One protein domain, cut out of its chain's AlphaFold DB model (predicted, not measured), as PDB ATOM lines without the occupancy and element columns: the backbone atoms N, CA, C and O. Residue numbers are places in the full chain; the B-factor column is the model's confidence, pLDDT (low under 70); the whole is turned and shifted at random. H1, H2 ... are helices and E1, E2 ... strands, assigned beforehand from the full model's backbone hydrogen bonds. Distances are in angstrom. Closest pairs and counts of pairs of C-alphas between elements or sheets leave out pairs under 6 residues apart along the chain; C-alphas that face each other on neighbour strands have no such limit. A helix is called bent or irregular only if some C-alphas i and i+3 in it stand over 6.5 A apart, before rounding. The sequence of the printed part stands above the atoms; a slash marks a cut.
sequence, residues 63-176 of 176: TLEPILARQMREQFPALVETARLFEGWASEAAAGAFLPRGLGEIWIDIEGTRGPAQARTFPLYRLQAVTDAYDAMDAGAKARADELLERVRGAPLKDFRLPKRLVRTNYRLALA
ATOM      1  N   THR A  63      10.874 -14.185 -16.180       90.75
ATOM      2  CA  THR A  63      10.189 -14.303 -17.473       90.75
ATOM      3  C   THR A  63      10.708 -15.445 -18.354       90.75
ATOM      4  O   THR A  63      10.003 -15.856 -19.276       90.75
ATOM      5  N   LEU A  64      11.902 -15.989 -18.088       92.50
ATOM      6  CA  LEU A  64      12.432 -17.160 -18.794       92.50
ATOM      7  C   LEU A  64      11.941 -18.481 -18.203       92.50
ATOM      8  O   LEU A  64      11.916 -19.488 -18.911       92.50
ATOM      9  N   GLU A  65      11.525 -18.508 -16.939       95.25
ATOM     10  CA  GLU A  65      11.116 -19.751 -16.280       95.25
ATOM     11  C   GLU A  65       9.934 -20.442 -16.962       95.25
ATOM     12  O   GLU A  65      10.030 -21.649 -17.170       95.25
ATOM     13  N   PRO A  66       8.871 -19.745 -17.414       95.62
ATOM     14  CA  PRO A  66       7.802 -20.391 -18.173       95.62
ATOM     15  C   PRO A  66       8.293 -21.051 -19.470       95.62
ATOM     16  O   PRO A  66       7.791 -22.109 -19.852       95.62
ATOM     17  N   ILE A  67       9.290 -20.458 -20.138       94.25
ATOM     18  CA  ILE A  67       9.881 -20.999 -21.371       94.25
ATOM     19  C   ILE A  67      10.682 -22.263 -21.047       94.25
ATOM     20  O   ILE A  67      10.483 -23.300 -21.680       94.25
ATOM     21  N   LEU A  68      11.541 -22.201 -20.028       96.25
ATOM     22  CA  LEU A  68      12.341 -23.337 -19.573       96.25
ATOM     23  C   LEU A  68      11.456 -24.480 -19.057       96.25
ATOM     24  O   LEU A  68      11.668 -25.636 -19.417       96.25
ATOM     25  N   ALA A  69      10.416 -24.163 -18.285       97.50
ATOM     26  CA  ALA A  69       9.454 -25.136 -17.781       97.50
ATOM     27  C   ALA A  69       8.700 -25.826 -18.920       97.50
ATOM     28  O   ALA A  69       8.470 -27.035 -18.878       97.50
ATOM     29  N   ARG A  70       8.358 -25.086 -19.983       96.56
ATOM     30  CA  ARG A  70       7.772 -25.675 -21.188       96.56
ATOM     31  C   ARG A  70       8.753 -26.594 -21.914       96.56
ATOM     32  O   ARG A  70       8.357 -27.685 -22.313       96.56
ATOM     33  N   GLN A  71      10.030 -26.222 -22.029       95.94
ATOM     34  CA  GLN A  71      11.049 -27.120 -22.589       95.94
ATOM     35  C   GLN A  71      11.195 -28.403 -21.763       95.94
ATOM     36  O   GLN A  71      11.246 -29.490 -22.334       95.94
ATOM     37  N   MET A  72      11.208 -28.309 -20.433       97.75
ATOM     38  CA  MET A  72      11.279 -29.492 -19.566       97.75
ATOM     39  C   MET A  72      10.024 -30.362 -19.660       97.75
ATOM     40  O   MET A  72      10.124 -31.583 -19.604       97.75
ATOM     41  N   ARG A  73       8.848 -29.758 -19.846       97.38
ATOM     42  CA  ARG A  73       7.584 -30.489 -19.975       97.38
ATOM     43  C   ARG A  73       7.408 -31.161 -21.339       97.38
ATOM     44  O   ARG A  73       6.908 -32.275 -21.389       97.38
ATOM     45  N   GLU A  74       7.791 -30.497 -22.429       96.81
ATOM     46  CA  GLU A  74       7.429 -30.922 -23.795       96.81
ATOM     47  C   GLU A  74       8.633 -31.450 -24.585       96.81
ATOM     48  O   GLU A  74       8.549 -32.471 -25.267       96.81
ATOM     49  N   GLN A  75       9.790 -30.789 -24.482       96.62
ATOM     50  CA  GLN A  75      10.982 -31.161 -25.247       96.62
ATOM     51  C   GLN A  75      11.785 -32.266 -24.557       96.62
ATOM     52  O   GLN A  75      12.240 -33.197 -25.220       96.62
ATOM     53  N   PHE A  76      11.994 -32.179 -23.243       97.94
ATOM     54  CA  PHE A  76      12.847 -33.133 -22.536       97.94
ATOM     55  C   PHE A  76      12.330 -34.586 -22.607       97.94
ATOM     56  O   PHE A  76      13.133 -35.458 -22.940       97.94
ATOM     57  N   PRO A  77      11.023 -34.887 -22.443       97.50
ATOM     58  CA  PRO A  77      10.511 -36.247 -22.629       97.50
ATOM     59  C   PRO A  77      10.756 -36.792 -24.041       97.50
ATOM     60  O   PRO A  77      11.164 -37.942 -24.192       97.50
ATOM     61  N   ALA A  78      10.613 -35.951 -25.071       97.62
ATOM     62  CA  ALA A  78      10.923 -36.321 -26.452       97.62
ATOM     63  C   ALA A  78      12.406 -36.698 -26.628       97.62
ATOM     64  O   ALA A  78      12.739 -37.641 -27.350       97.62
ATOM     65  N   LEU A  79      13.313 -35.986 -25.949       98.25
ATOM     66  CA  LEU A  79      14.740 -36.313 -25.946       98.25
ATOM     67  C   LEU A  79      15.022 -37.624 -25.210       98.25
ATOM     68  O   LEU A  79      15.835 -38.408 -25.690       98.25
ATOM     69  N   VAL A  80      14.333 -37.891 -24.096       97.88
ATOM     70  CA  VAL A  80      14.442 -39.158 -23.358       97.88
ATOM     71  C   VAL A  80      13.969 -40.332 -24.217       97.88
ATOM     72  O   VAL A  80      14.669 -41.336 -24.312       97.88
ATOM     73  N   GLU A  81      12.825 -40.219 -24.899       98.00
ATOM     74  CA  GLU A  81      12.360 -41.262 -25.825       98.00
ATOM     75  C   GLU A  81      13.324 -41.457 -27.000       98.00
ATOM     76  O   GLU A  81      13.676 -42.587 -27.343       98.00
ATOM     77  N   THR A  82      13.831 -40.362 -27.571       98.44
ATOM     78  CA  THR A  82      14.846 -40.418 -28.633       98.44
ATOM     79  C   THR A  82      16.131 -41.091 -28.141       98.44
ATOM     80  O   THR A  82      16.739 -41.862 -28.883       98.44
ATOM     81  N   ALA A  83      16.540 -40.848 -26.892       98.25
ATOM     82  CA  ALA A  83      17.716 -41.467 -26.290       98.25
ATOM     83  C   ALA A  83      17.551 -42.983 -26.099       98.25
ATOM     84  O   ALA A  83      18.526 -43.707 -26.271       98.25
ATOM     85  N   ARG A  84      16.333 -43.474 -25.829       97.94
ATOM     86  CA  ARG A  84      16.038 -44.920 -25.779       97.94
ATOM     87  C   ARG A  84      16.181 -45.584 -27.148       97.94
ATOM     88  O   ARG A  84      16.793 -46.640 -27.261       97.94
ATOM     89  N   LEU A  85      15.667 -44.953 -28.207       98.25
ATOM     90  CA  LEU A  85      15.879 -45.453 -29.575       98.25
ATOM     91  C   LEU A  85      17.364 -45.407 -29.962       98.25
ATOM     92  O   LEU A  85      17.867 -46.298 -30.646       98.25
ATOM     93  N   PHE A  86      18.073 -44.376 -29.502       98.25
ATOM     94  CA  PHE A  86      19.511 -44.252 -29.705       98.25
ATOM     95  C   PHE A  86      20.288 -45.349 -28.987       98.25
ATOM     96  O   PHE A  86      21.211 -45.892 -29.581       98.25
ATOM     97  N   GLU A  87      19.909 -45.707 -27.761       97.62
ATOM     98  CA  GLU A  87      20.507 -46.815 -27.018       97.62
ATOM     99  C   GLU A  87      20.440 -48.124 -27.806       97.62
ATOM    100  O   GLU A  87      21.470 -48.768 -28.012       97.62
ATOM    101  N   GLY A  88      19.251 -48.464 -28.316       96.69
ATOM    102  CA  GLY A  88      19.046 -49.654 -29.139       96.69
ATOM    103  C   GLY A  88      19.953 -49.654 -30.368       96.69
ATOM    104  O   GLY A  88      20.745 -50.576 -30.549       96.69
ATOM    105  N   TRP A  89      19.926 -48.576 -31.156       97.50
ATOM    106  CA  TRP A  89      20.784 -48.449 -32.340       97.50
ATOM    107  C   TRP A  89      22.283 -48.509 -32.006       97.50
ATOM    108  O   TRP A  89      23.059 -49.153 -32.709       97.50
ATOM    109  N   ALA A  90      22.707 -47.844 -30.930       96.88
ATOM    110  CA  ALA A  90      24.113 -47.743 -30.561       96.88
ATOM    111  C   ALA A  90      24.674 -49.039 -29.957       96.88
ATOM    112  O   ALA A  90      25.893 -49.203 -29.925       96.88
ATOM    113  N   SER A  91      23.819 -49.950 -29.481       96.06
ATOM    114  CA  SER A  91      24.236 -51.260 -28.967       96.06
ATOM    115  C   SER A  91      24.777 -52.193 -30.059       96.06
ATOM    116  O   SER A  91      25.633 -53.031 -29.780       96.06
ATOM    117  N   GLU A  92      24.339 -51.996 -31.305       94.81
ATOM    118  CA  GLU A  92      24.721 -52.800 -32.475       94.81
ATOM    119  C   GLU A  92      25.734 -52.083 -33.387       94.81
ATOM    120  O   GLU A  92      26.320 -52.685 -34.289       94.81
ATOM    121  N   ALA A  93      25.942 -50.782 -33.179       95.56
ATOM    122  CA  ALA A  93      26.786 -49.955 -34.031       95.56
ATOM    123  C   ALA A  93      28.286 -50.121 -33.724       95.56
ATOM    124  O   ALA A  93      28.714 -50.207 -32.573       95.56
ATOM    125  N   ALA A  94      29.111 -50.085 -34.774       94.81
ATOM    126  CA  ALA A  94      30.565 -50.053 -34.632       94.81
ATOM    127  C   ALA A  94      31.053 -48.731 -34.007       94.81
ATOM    128  O   ALA A  94      30.426 -47.679 -34.161       94.81
ATOM    129  N   ALA A  95      32.219 -48.763 -33.355       91.69
ATOM    130  CA  ALA A  95      32.881 -47.552 -32.871       91.69
ATOM    131  C   ALA A  95      33.111 -46.555 -34.022       91.69
ATOM    132  O   ALA A  95      33.461 -46.948 -35.138       91.69
ATOM    133  N   GLY A  96      32.878 -45.263 -33.774       95.19
ATOM    134  CA  GLY A  96      32.986 -44.225 -34.804       95.19
ATOM    135  C   GLY A  96      31.878 -44.233 -35.868       95.19
ATOM    136  O   GLY A  96      31.942 -43.438 -36.809       95.19
ATOM    137  N   ALA A  97      30.858 -45.096 -35.759       97.31
ATOM    138  CA  ALA A  97      29.766 -45.144 -36.727       97.31
ATOM    139  C   ALA A  97      29.023 -43.804 -36.809       97.31
ATOM    140  O   ALA A  97      28.668 -43.200 -35.792       97.31
ATOM    141  N   PHE A  98      28.742 -43.358 -38.036       97.75
ATOM    142  CA  PHE A  98      27.928 -42.168 -38.261       97.75
ATOM    143  C   PHE A  98      26.460 -42.441 -37.945       97.75
ATOM    144  O   PHE A  98      25.875 -43.402 -38.446       97.75
ATOM    145  N   LEU A  99      25.847 -41.539 -37.183       97.06
ATOM    146  CA  LEU A  99      24.448 -41.656 -36.802       97.06
ATOM    147  C   LEU A  99      23.519 -41.380 -37.995       97.06
ATOM    148  O   LEU A  99      23.782 -40.463 -38.791       97.06
ATOM    149  N   PRO A 100      22.382 -42.093 -38.096       96.19
ATOM    150  CA  PRO A 100      21.301 -41.695 -38.986       96.19
ATOM    151  C   PRO A 100      20.709 -40.347 -38.540       96.19
ATOM    152  O   PRO A 100      20.836 -39.928 -37.389       96.19
ATOM    153  N   ARG A 101      20.026 -39.638 -39.452       95.38
ATOM    154  CA  ARG A 101      19.373 -38.348 -39.128       95.38
ATOM    155  C   ARG A 101      18.194 -38.498 -38.162       95.38
ATOM    156  O   ARG A 101      17.862 -37.548 -37.453       95.38
ATOM    157  N   GLY A 102      17.565 -39.668 -38.156       96.88
ATOM    158  CA  GLY A 102      16.522 -40.036 -37.213       96.88
ATOM    159  C   GLY A 102      16.507 -41.541 -36.983       96.88
ATOM    160  O   GLY A 102      16.952 -42.293 -37.849       96.88
ATOM    161  N   LEU A 103      16.029 -41.947 -35.812       97.38
ATOM    162  CA  LEU A 103      16.077 -43.333 -35.323       97.38
ATOM    163  C   LEU A 103      14.713 -44.034 -35.344       97.38
ATOM    164  O   LEU A 103      14.589 -45.162 -34.886       97.38
ATOM    165  N   GLY A 104      13.692 -43.354 -35.865       96.75
ATOM    166  CA  GLY A 104      12.317 -43.831 -35.888       96.75
ATOM    167  C   GLY A 104      11.342 -42.725 -35.509       96.75
ATOM    168  O   GLY A 104      11.620 -41.533 -35.697       96.75
ATOM    169  N   GLU A 105      10.206 -43.151 -34.979       98.31
ATOM    170  CA  GLU A 105       9.123 -42.301 -34.505       98.31
ATOM    171  C   GLU A 105       9.055 -42.340 -32.976       98.31
ATOM    172  O   GLU A 105       9.279 -43.377 -32.354       98.31
ATOM    173  N   ILE A 106       8.758 -41.189 -32.388       98.38
ATOM    174  CA  ILE A 106       8.453 -40.990 -30.970       98.38
ATOM    175  C   ILE A 106       7.118 -40.261 -30.858       98.38
ATOM    176  O   ILE A 106       6.647 -39.673 -31.834       98.38
ATOM    177  N   TRP A 107       6.524 -40.265 -29.669       97.75
ATOM    178  CA  TRP A 107       5.268 -39.565 -29.429       97.75
ATOM    179  C   TRP A 107       5.509 -38.389 -28.498       97.75
ATOM    180  O   TRP A 107       5.992 -38.556 -27.384       97.75
ATOM    181  N   ILE A 108       5.140 -37.195 -28.945       97.75
ATOM    182  CA  ILE A 108       5.297 -35.970 -28.160       97.75
ATOM    183  C   ILE A 108       3.941 -35.445 -27.719       97.75
ATOM    184  O   ILE A 108       2.936 -35.666 -28.396       97.75
ATOM    185  N   ASP A 109       3.935 -34.750 -26.588       97.31
ATOM    186  CA  ASP A 109       2.788 -34.011 -26.074       97.31
ATOM    187  C   ASP A 109       3.126 -32.519 -26.090       97.31
ATOM    188  O   ASP A 109       4.157 -32.101 -25.558       97.31
ATOM    189  N   ILE A 110       2.284 -31.732 -26.755       96.00
ATOM    190  CA  ILE A 110       2.379 -30.276 -26.792       96.00
ATOM    191  C   ILE A 110       1.033 -29.736 -26.329       96.00
ATOM    192  O   ILE A 110       0.024 -29.943 -27.004       96.00
ATOM    193  N   GLU A 111       1.019 -29.032 -25.195       94.50
ATOM    194  CA  GLU A 111      -0.198 -28.446 -24.608       94.50
ATOM    195  C   GLU A 111      -1.384 -29.441 -24.541       94.50
ATOM    196  O   GLU A 111      -2.519 -29.109 -24.888       94.50
ATOM    197  N   GLY A 112      -1.126 -30.691 -24.132       93.38
ATOM    198  CA  GLY A 112      -2.138 -31.746 -23.990       93.38
ATOM    199  C   GLY A 112      -2.552 -32.412 -25.303       93.38
ATOM    200  O   GLY A 112      -3.447 -33.259 -25.315       93.38
ATOM    201  N   THR A 113      -1.927 -32.036 -26.420       97.38
ATOM    202  CA  THR A 113      -2.143 -32.663 -27.725       97.38
ATOM    203  C   THR A 113      -0.989 -33.599 -28.039       97.38
ATOM    204  O   THR A 113       0.157 -33.171 -28.188       97.38
ATOM    205  N   ARG A 114      -1.310 -34.887 -28.187       97.69
ATOM    206  CA  ARG A 114      -0.329 -35.937 -28.449       97.69
ATOM    207  C   ARG A 114      -0.261 -36.295 -29.933       97.69
ATOM    208  O   ARG A 114      -1.293 -36.527 -30.559       97.69
ATOM    209  N   GLY A 115       0.948 -36.402 -30.487       98.00
ATOM    210  CA  GLY A 115       1.151 -36.768 -31.890       98.00
ATOM    211  C   GLY A 115       2.531 -37.358 -32.194       98.00
ATOM    212  O   GLY A 115       3.437 -37.269 -31.359       98.00
ATOM    213  N   PRO A 116       2.699 -37.976 -33.377       98.06
ATOM    214  CA  PRO A 116       3.965 -38.565 -33.786       98.06
ATOM    215  C   PRO A 116       4.989 -37.491 -34.171       98.06
ATOM    216  O   PRO A 116       4.662 -36.464 -34.771       98.06
ATOM    217  N   ALA A 117       6.257 -37.756 -33.874       97.62
ATOM    218  CA  ALA A 117       7.391 -36.943 -34.284       97.62
ATOM    219  C   ALA A 117       8.593 -37.820 -34.647       97.62
ATOM    220  O   ALA A 117       8.781 -38.921 -34.133       97.62
ATOM    221  N   GLN A 118       9.459 -37.315 -35.525       98.06
ATOM    222  CA  GLN A 118      10.698 -38.011 -35.859       98.06
ATOM    223  C   GLN A 118      11.704 -37.906 -34.705       98.06
ATOM    224  O   GLN A 118      12.053 -36.803 -34.280       98.06
ATOM    225  N   ALA A 119      12.261 -39.045 -34.291       98.25
ATOM    226  CA  ALA A 119      13.333 -39.144 -33.304       98.25
ATOM    227  C   ALA A 119      14.665 -38.634 -33.884       98.25
ATOM    228  O   ALA A 119      15.505 -39.420 -34.331       98.25
ATOM    229  N   ARG A 120      14.840 -37.309 -33.979       98.06
ATOM    230  CA  ARG A 120      16.032 -36.687 -34.583       98.06
ATOM    231  C   ARG A 120      17.253 -36.841 -33.674       98.06
ATOM    232  O   ARG A 120      17.187 -36.552 -32.488       98.06
ATOM    233  N   THR A 121      18.401 -37.197 -34.248       97.50
ATOM    234  CA  THR A 121      19.628 -37.483 -33.477       97.50
ATOM    235  C   THR A 121      20.409 -36.240 -33.055       97.50
ATOM    236  O   THR A 121      21.050 -36.241 -32.008       97.50
ATOM    237  N   PHE A 122      20.345 -35.151 -33.830       97.38
ATOM    238  CA  PHE A 122      21.101 -33.929 -33.528       97.38
ATOM    239  C   PHE A 122      20.816 -33.318 -32.144       97.38
ATOM    240  O   PHE A 122      21.775 -32.963 -31.453       97.38
ATOM    241  N   PRO A 123      19.552 -33.226 -31.690       97.25
ATOM    242  CA  PRO A 123      19.246 -32.764 -30.341       97.25
ATOM    243  C   PRO A 123      19.950 -33.539 -29.218       97.25
ATOM    244  O   PRO A 123      20.307 -32.918 -28.220       97.25
ATOM    245  N   LEU A 124      20.242 -34.837 -29.381       98.25
ATOM    246  CA  LEU A 124      20.983 -35.605 -28.369       98.25
ATOM    247  C   LEU A 124      22.409 -35.070 -28.177       98.25
ATOM    248  O   LEU A 124      22.869 -34.941 -27.050       98.25
ATOM    249  N   TYR A 125      23.091 -34.667 -29.254       98.06
ATOM    250  CA  TYR A 125      24.421 -34.052 -29.156       98.06
ATOM    251  C   TYR A 125      24.394 -32.725 -28.383       98.06
ATOM    252  O   TYR A 125      25.333 -32.394 -27.662       98.06
ATOM    253  N   ARG A 126      23.302 -31.959 -28.505       96.69
ATOM    254  CA  ARG A 126      23.107 -30.732 -27.719       96.69
ATOM    255  C   ARG A 126      22.772 -31.042 -26.263       96.69
ATOM    256  O   ARG A 126      23.304 -30.365 -25.393       96.69
ATOM    257  N   LEU A 127      21.969 -32.074 -26.007       97.88
ATOM    258  CA  LEU A 127      21.671 -32.539 -24.653       97.88
ATOM    259  C   LEU A 127      22.935 -33.022 -23.926       97.88
ATOM    260  O   LEU A 127      23.127 -32.662 -22.773       97.88
ATOM    261  N   GLN A 128      23.836 -33.729 -24.617       98.25
ATOM    262  CA  GLN A 128      25.141 -34.104 -24.062       98.25
ATOM    263  C   GLN A 128      25.941 -32.877 -23.610       98.25
ATOM    264  O   GLN A 128      26.477 -32.868 -22.512       98.25
ATOM    265  N   ALA A 129      25.988 -31.820 -24.426       97.12
ATOM    266  CA  ALA A 129      26.689 -30.593 -24.053       97.12
ATOM    267  C   ALA A 129      26.071 -29.914 -22.814       97.12
ATOM    268  O   ALA A 129      26.797 -29.320 -22.025       97.12
ATOM    269  N   VAL A 130      24.748 -30.018 -22.629       96.56
ATOM    270  CA  VAL A 130      24.064 -29.525 -21.421       96.56
ATOM    271  C   VAL A 130      24.468 -30.347 -20.198       96.56
ATOM    272  O   VAL A 130      24.841 -29.768 -19.181       96.56
ATOM    273  N   THR A 131      24.447 -31.679 -20.293       98.19
ATOM    274  CA  THR A 131      24.825 -32.550 -19.167       98.19
ATOM    275  C   THR A 131      26.311 -32.443 -18.834       98.19
ATOM    276  O   THR A 131      26.660 -32.414 -17.662       98.19
ATOM    277  N   ASP A 132      27.179 -32.296 -19.842       98.12
ATOM    278  CA  ASP A 132      28.615 -32.065 -19.646       98.12
ATOM    279  C   ASP A 132      28.867 -30.730 -18.924       98.12
ATOM    280  O   ASP A 132      29.682 -30.663 -18.006       98.12
ATOM    281  N   ALA A 133      28.155 -29.663 -19.314       97.12
ATOM    282  CA  ALA A 133      28.269 -28.361 -18.660       97.12
ATOM    283  C   ALA A 133      27.786 -28.409 -17.204       97.12
ATOM    284  O   ALA A 133      28.426 -27.820 -16.341       97.12
ATOM    285  N   TYR A 134      26.694 -29.128 -16.933       98.00
ATOM    286  CA  TYR A 134      26.173 -29.336 -15.582       98.00
ATOM    287  C   TYR A 134      27.128 -30.170 -14.709       98.00
ATOM    288  O   TYR A 134      27.335 -29.857 -13.538       98.00
ATOM    289  N   ASP A 135      27.764 -31.200 -15.270       97.88
ATOM    290  CA  ASP A 135      28.744 -32.024 -14.552       97.88
ATOM    291  C   ASP A 135      30.045 -31.294 -14.229       97.88
ATOM    292  O   ASP A 135      30.676 -31.595 -13.217       97.88
ATOM    293  N   ALA A 136      30.432 -30.324 -15.055       98.00
ATOM    294  CA  ALA A 136      31.626 -29.516 -14.842       98.00
ATOM    295  C   ALA A 136      31.443 -28.391 -13.803       98.00
ATOM    296  O   ALA A 136      32.418 -27.714 -13.474       98.00
ATOM    297  N   MET A 137      30.222 -28.155 -13.308       97.69
ATOM    298  CA  MET A 137      29.947 -27.110 -12.316       97.69
ATOM    299  C   MET A 137      30.591 -27.423 -10.963       97.69
ATOM    300  O   MET A 137      30.571 -28.563 -10.495       97.69
ATOM    301  N   ASP A 138      31.097 -26.386 -10.291       97.69
ATOM    302  CA  ASP A 138      31.441 -26.482  -8.873       97.69
ATOM    303  C   ASP A 138      30.185 -26.633  -7.996       97.69
ATOM    304  O   ASP A 138      29.050 -26.490  -8.456       97.69
ATOM    305  N   ALA A 139      30.380 -26.916  -6.706       97.25
ATOM    306  CA  ALA A 139      29.276 -27.154  -5.780       97.25
ATOM    307  C   ALA A 139      28.300 -25.966  -5.674       97.25
ATOM    308  O   ALA A 139      27.095 -26.177  -5.550       97.25
ATOM    309  N   GLY A 140      28.797 -24.727  -5.743       96.06
ATOM    310  CA  GLY A 140      27.968 -23.530  -5.626       96.06
ATOM    311  C   GLY A 140      27.133 -23.285  -6.881       96.06
ATOM    312  O   GLY A 140      25.933 -23.028  -6.787       96.06
ATOM    313  N   ALA A 141      27.746 -23.393  -8.059       94.94
ATOM    314  CA  ALA A 141      27.052 -23.291  -9.339       94.94
ATOM    315  C   ALA A 141      26.029 -24.422  -9.513       94.94
ATOM    316  O   ALA A 141      24.901 -24.172  -9.940       94.94
ATOM    317  N   LYS A 142      26.387 -25.648  -9.113       96.75
ATOM    318  CA  LYS A 142      25.498 -26.811  -9.187       96.75
ATOM    319  C   LYS A 142      24.278 -26.661  -8.280       96.75
ATOM    320  O   LYS A 142      23.173 -26.928  -8.734       96.75
ATOM    321  N   ALA A 143      24.445 -26.141  -7.060       96.62
ATOM    322  CA  ALA A 143      23.322 -25.853  -6.166       96.62
ATOM    323  C   ALA A 143      22.333 -24.836  -6.774       96.62
ATOM    324  O   ALA A 143      21.129 -25.083  -6.787       96.62
ATOM    325  N   ARG A 144      22.829 -23.740  -7.372       95.25
ATOM    326  CA  ARG A 144      21.969 -22.762  -8.072       95.25
ATOM    327  C   ARG A 144      21.262 -23.376  -9.285       95.25
ATOM    328  O   ARG A 144      20.085 -23.109  -9.526       95.25
ATOM    329  N   ALA A 145      21.968 -24.206 -10.053       96.12
ATOM    330  CA  ALA A 145      21.379 -24.930 -11.176       96.12
ATOM    331  C   ALA A 145      20.292 -25.910 -10.709       96.12
ATOM    332  O   ALA A 145      19.246 -26.014 -11.350       96.12
ATOM    333  N   ASP A 146      20.497 -26.578  -9.575       97.56
ATOM    334  CA  ASP A 146      19.522 -27.494  -8.996       97.56
ATOM    335  C   ASP A 146      18.243 -26.788  -8.573       97.56
ATOM    336  O   ASP A 146      17.162 -27.284  -8.892       97.56
ATOM    337  N   GLU A 147      18.353 -25.629  -7.924       96.50
ATOM    338  CA  GLU A 147      17.210 -24.787  -7.566       96.50
ATOM    339  C   GLU A 147      16.429 -24.334  -8.804       96.50
ATOM    340  O   GLU A 147      15.197 -24.387  -8.824       96.50
ATOM    341  N   LEU A 148      17.122 -23.922  -9.873       96.44
ATOM    342  CA  LEU A 148      16.471 -23.594 -11.140       96.44
ATOM    343  C   LEU A 148      15.737 -24.811 -11.717       96.44
ATOM    344  O   LEU A 148      14.568 -24.687 -12.081       96.44
ATOM    345  N   LEU A 149      16.394 -25.974 -11.783       97.69
ATOM    346  CA  LEU A 149      15.809 -27.204 -12.321       97.69
ATOM    347  C   LEU A 149      14.576 -27.652 -11.534       97.69
ATOM    348  O   LEU A 149      13.622 -28.116 -12.154       97.69
ATOM    349  N   GLU A 150      14.541 -27.472 -10.213       97.56
ATOM    350  CA  GLU A 150      13.326 -27.725  -9.429       97.56
ATOM    351  C   GLU A 150      12.183 -26.791  -9.844       97.56
ATOM    352  O   GLU A 150      11.082 -27.250 -10.161       97.56
ATOM    353  N   ARG A 151      12.445 -25.479  -9.931       96.81
ATOM    354  CA  ARG A 151      11.424 -24.478 -10.299       96.81
ATOM    355  C   ARG A 151      10.849 -24.712 -11.694       96.81
ATOM    356  O   ARG A 151       9.640 -24.586 -11.890       96.81
ATOM    357  N   VAL A 152      11.686 -25.131 -12.645       97.81
ATOM    358  CA  VAL A 152      11.256 -25.435 -14.020       97.81
ATOM    359  C   VAL A 152      10.818 -26.892 -14.216       97.81
ATOM    360  O   VAL A 152      10.563 -27.303 -15.347       97.81
ATOM    361  N   ARG A 153      10.704 -27.684 -13.136       97.00
ATOM    362  CA  ARG A 153      10.311 -29.110 -13.157       97.00
ATOM    363  C   ARG A 153      11.215 -29.987 -14.037       97.00
ATOM    364  O   ARG A 153      10.777 -30.986 -14.601       97.00
ATOM    365  N   GLY A 154      12.482 -29.606 -14.150       97.50
ATOM    366  CA  GLY A 154      13.538 -30.275 -14.904       97.50
ATOM    367  C   GLY A 154      14.453 -31.160 -14.058       97.50
ATOM    368  O   GLY A 154      15.508 -31.550 -14.546       97.50
ATOM    369  N   ALA A 155      14.088 -31.478 -12.811       97.50
ATOM    370  CA  ALA A 155      14.914 -32.273 -11.896       97.50
ATOM    371  C   ALA A 155      15.506 -33.566 -12.507       97.50
ATOM    372  O   ALA A 155      16.687 -33.820 -12.280       97.50
ATOM    373  N   PRO A 156      14.793 -34.342 -13.352       97.31
ATOM    374  CA  PRO A 156      15.375 -35.539 -13.968       97.31
ATOM    375  C   PRO A 156      16.589 -35.283 -14.881       97.31
ATOM    376  O   PRO A 156      17.343 -36.210 -15.169       97.31
ATOM    377  N   LEU A 157      16.808 -34.045 -15.349       97.31
ATOM    378  CA  LEU A 157      17.985 -33.690 -16.148       97.31
ATOM    379  C   LEU A 157      19.293 -33.856 -15.355       97.31
ATOM    380  O   LEU A 157      20.326 -34.154 -15.954       97.31
ATOM    381  N   LYS A 158      19.241 -33.705 -14.023       96.75
ATOM    382  CA  LYS A 158      20.400 -33.810 -13.119       96.75
ATOM    383  C   LYS A 158      21.129 -35.142 -13.302       96.75
ATOM    384  O   LYS A 158      22.353 -35.168 -13.453       96.75
ATOM    385  N   ASP A 159      20.356 -36.217 -13.437       96.25
ATOM    386  CA  ASP A 159      20.848 -37.596 -13.509       96.25
ATOM    387  C   ASP A 159      20.854 -38.171 -14.935       96.25
ATOM    388  O   ASP A 159      21.440 -39.224 -15.189       96.25
ATOM    389  N   PHE A 160      20.221 -37.496 -15.899       98.06
ATOM    390  CA  PHE A 160      20.124 -37.997 -17.267       98.06
ATOM    391  C   PHE A 160      21.488 -38.031 -17.960       98.06
ATOM    392  O   PHE A 160      22.106 -36.989 -18.160       98.06
ATOM    393  N   ARG A 161      21.936 -39.190 -18.443       97.69
ATOM    394  CA  ARG A 161      23.126 -39.291 -19.299       97.69
ATOM    395  C   ARG A 161      22.824 -40.138 -20.526       97.69
ATOM    396  O   ARG A 161      22.063 -41.100 -20.456       97.69
ATOM    397  N   LEU A 162      23.419 -39.767 -21.662       97.44
ATOM    398  CA  LEU A 162      23.324 -40.583 -22.870       97.44
ATOM    399  C   LEU A 162      24.051 -41.924 -22.669       97.44
ATOM    400  O   LEU A 162      25.124 -41.944 -22.065       97.44
ATOM    401  N   PRO A 163      23.536 -43.020 -23.250       94.56
ATOM    402  CA  PRO A 163      24.134 -44.353 -23.112       94.56
ATOM    403  C   PRO A 163      25.497 -44.476 -23.811       94.56
ATOM    404  O   PRO A 163      26.341 -45.282 -23.425       94.56
ATOM    405  N   LYS A 164      25.724 -43.675 -24.859       96.75
ATOM    406  CA  LYS A 164      26.983 -43.572 -25.606       96.75
ATOM    407  C   LYS A 164      27.255 -42.109 -25.933       96.75
ATOM    408  O   LYS A 164      26.323 -41.345 -26.189       96.75
ATOM    409  N   ARG A 165      28.533 -41.725 -25.943       97.44
ATOM    410  CA  ARG A 165      28.945 -40.355 -26.262       97.44
ATOM    411  C   ARG A 165      28.913 -40.100 -27.768       97.44
ATOM    412  O   ARG A 165      29.159 -40.997 -28.573       97.44
ATOM    413  N   LEU A 166      28.622 -38.858 -28.128       97.94
ATOM    414  CA  LEU A 166      28.524 -38.367 -29.496       97.94
ATOM    415  C   LEU A 166      29.616 -37.339 -29.788       97.94
ATOM    416  O   LEU A 166      29.902 -36.471 -28.958       97.94
ATOM    417  N   VAL A 167      30.158 -37.394 -31.003       97.44
ATOM    418  CA  VAL A 167      31.127 -36.433 -31.549       97.44
ATOM    419  C   VAL A 167      30.680 -35.915 -32.917       97.44
ATOM    420  O   VAL A 167      29.821 -36.499 -33.584       97.44
ATOM    421  N   ARG A 168      31.269 -34.794 -33.347       95.94
ATOM    422  CA  ARG A 168      31.118 -34.252 -34.704       95.94
ATOM    423  C   ARG A 168      32.382 -34.527 -35.510       95.94
ATOM    424  O   ARG A 168      33.393 -33.868 -35.303       95.94
ATOM    425  N   THR A 169      32.277 -35.424 -36.484       94.56
ATOM    426  CA  THR A 169      33.362 -35.769 -37.413       94.56
ATOM    427  C   THR A 169      32.905 -35.461 -38.830       94.56
ATOM    428  O   THR A 169      31.837 -35.909 -39.248       94.56
ATOM    429  N   ASN A 170      33.679 -34.667 -39.577       93.31
ATOM    430  CA  ASN A 170      33.344 -34.263 -40.950       93.31
ATOM    431  C   ASN A 170      31.909 -33.714 -41.076       93.31
ATOM    432  O   ASN A 170      31.137 -34.125 -41.940       93.31
ATOM    433  N   TYR A 171      31.531 -32.818 -40.157       93.12
ATOM    434  CA  TYR A 171      30.205 -32.189 -40.064       93.12
ATOM    435  C   TYR A 171      29.028 -33.136 -39.762       93.12
ATOM    436  O   TYR A 171      27.896 -32.663 -39.638       93.12
ATOM    437  N   ARG A 172      29.274 -34.434 -39.554       94.81
ATOM    438  CA  ARG A 172      28.275 -35.462 -39.228       94.81
ATOM    439  C   ARG A 172      28.387 -35.896 -37.770       94.81
ATOM    440  O   ARG A 172      29.450 -35.782 -37.168       94.81
ATOM    441  N   LEU A 173      27.287 -36.394 -37.211       97.06
ATOM    442  CA  LEU A 173      27.319 -37.045 -35.905       97.06
ATOM    443  C   LEU A 173      27.879 -38.454 -36.029       97.06
ATOM    444  O   LEU A 173      27.460 -39.195 -36.918       97.06
ATOM    445  N   ALA A 174      28.781 -38.803 -35.122       97.69
ATOM    446  CA  ALA A 174      29.322 -40.141 -34.960       97.69
ATOM    447  C   ALA A 174      29.330 -40.539 -33.482       97.69
ATOM    448  O   ALA A 174      29.288 -39.672 -32.600       97.69
ATOM    449  N   LEU A 175      29.382 -41.842 -33.222       97.25
ATOM    450  CA  LEU A 175      29.763 -42.347 -31.907       97.25
ATOM    451  C   LEU A 175      31.204 -41.921 -31.600       97.25
ATOM    452  O   LEU A 175      32.047 -41.933 -32.500       97.25
ATOM    453  N   ALA A 176      31.438 -41.497 -30.358       93.56
ATOM    454  CA  ALA A 176      32.767 -41.154 -29.852       93.56
ATOM    455  C   ALA A 176      33.707 -42.367 -29.843       93.56
ATOM    456  O   ALA A 176      33.207 -43.497 -29.621       93.56
TER     457      ALA A 176
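What this domain is: This is residues 63 to 176 of the 176 residues of an uncharacterized protein of Hyphomonas sp. 32-62-5 (UniProt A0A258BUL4). Three helices make a loose triangle: the long H1 forms one side, H2 leaves it at a steep angle, and H3 folds back toward the first residues of H1. The bent hairpin of E1 and E2 packs along H1 outside the triangle, the small hairpin of E3 and E4 packs by the first part of H2, and the long link, residues 152 to 165, runs across one face of the triangle. The printed part has 114 residues with three named helices and four named strands, in the order H1 E1 E2 H2 H3 E3 E4; its class is mixed, helices and strands, with two antiparallel sheets of two strands, E1 - E2 and E3 - E4. It is compact, with a radius of gyration of the C-alphas of 15.1 A, and spans 41 by 38 by 23 A.

How they stand to each other: Begin with H1, residues 63 to 92, which has a kink of 34 degrees near residue 77 and is only just irregular: C-alphas 63 and 66 are 6.6 A apart. Next find the hairpin of E1, residues 102 to 110, and E2, residues 113 to 120: they are antiparallel at 153 degrees, with N 106 and O 117 within hydrogen-bond range at 2.9 A. The closest C-alphas of H1 and E1 are those of Ala 78 and Ile 108, 5.9 A apart. H2, residues 122 to 135, touches H1 with residues 123 to 127 alone; the closest C-alphas, of Leu 79 and Leu 124, are 6.7 A apart, and the lines are only just about perpendicular at 70.1 degrees. H3, residues 139 to 151, is close to H1 but not clearly touching, the closest C-alphas, of Glu 65 and Arg 151, being 7.6 A apart. After the long link, look for the hairpin of E3, residues 166 to 169, and E4, residues 172 to 175, antiparallel at 135 degrees, with N 167 and O 174 at 2.9 A, within hydrogen-bond range. The closest C-alphas of H2 and E3, those of Tyr 125 and Leu 166, are 6.0 A apart. In H2 and H3 every O i to N i+4 pair is within hydrogen-bond range; in H1 21 of 26 are.

Where its parts are: Find C-alpha 63 at (10.189, -14.303, -17.473); from there H1 runs 43.8 A to C-alpha 92 at (24.721, -52.800, -32.475). E1 covers 20.1 A and bends by 67 degrees at residue 105; E2 covers 19.8 A and bends by 56 degrees at residue 116. H2 then measures 20.5 A and H3 18.6 A. The short strands E3 and E4 follow, and E4 ends at C-alpha 175, (29.763, -42.347, -31.907).

The domain as a whole: The two C-alphas farthest apart are those of Thr 63 and Ala 94, at 44.6 A. The printed part has no cut and ends at residue 176, the chain's last. The link from H3 to E3, 14 residues, is long. The mean pLDDT of the printed part is 96.8, and no printed residue is under 70.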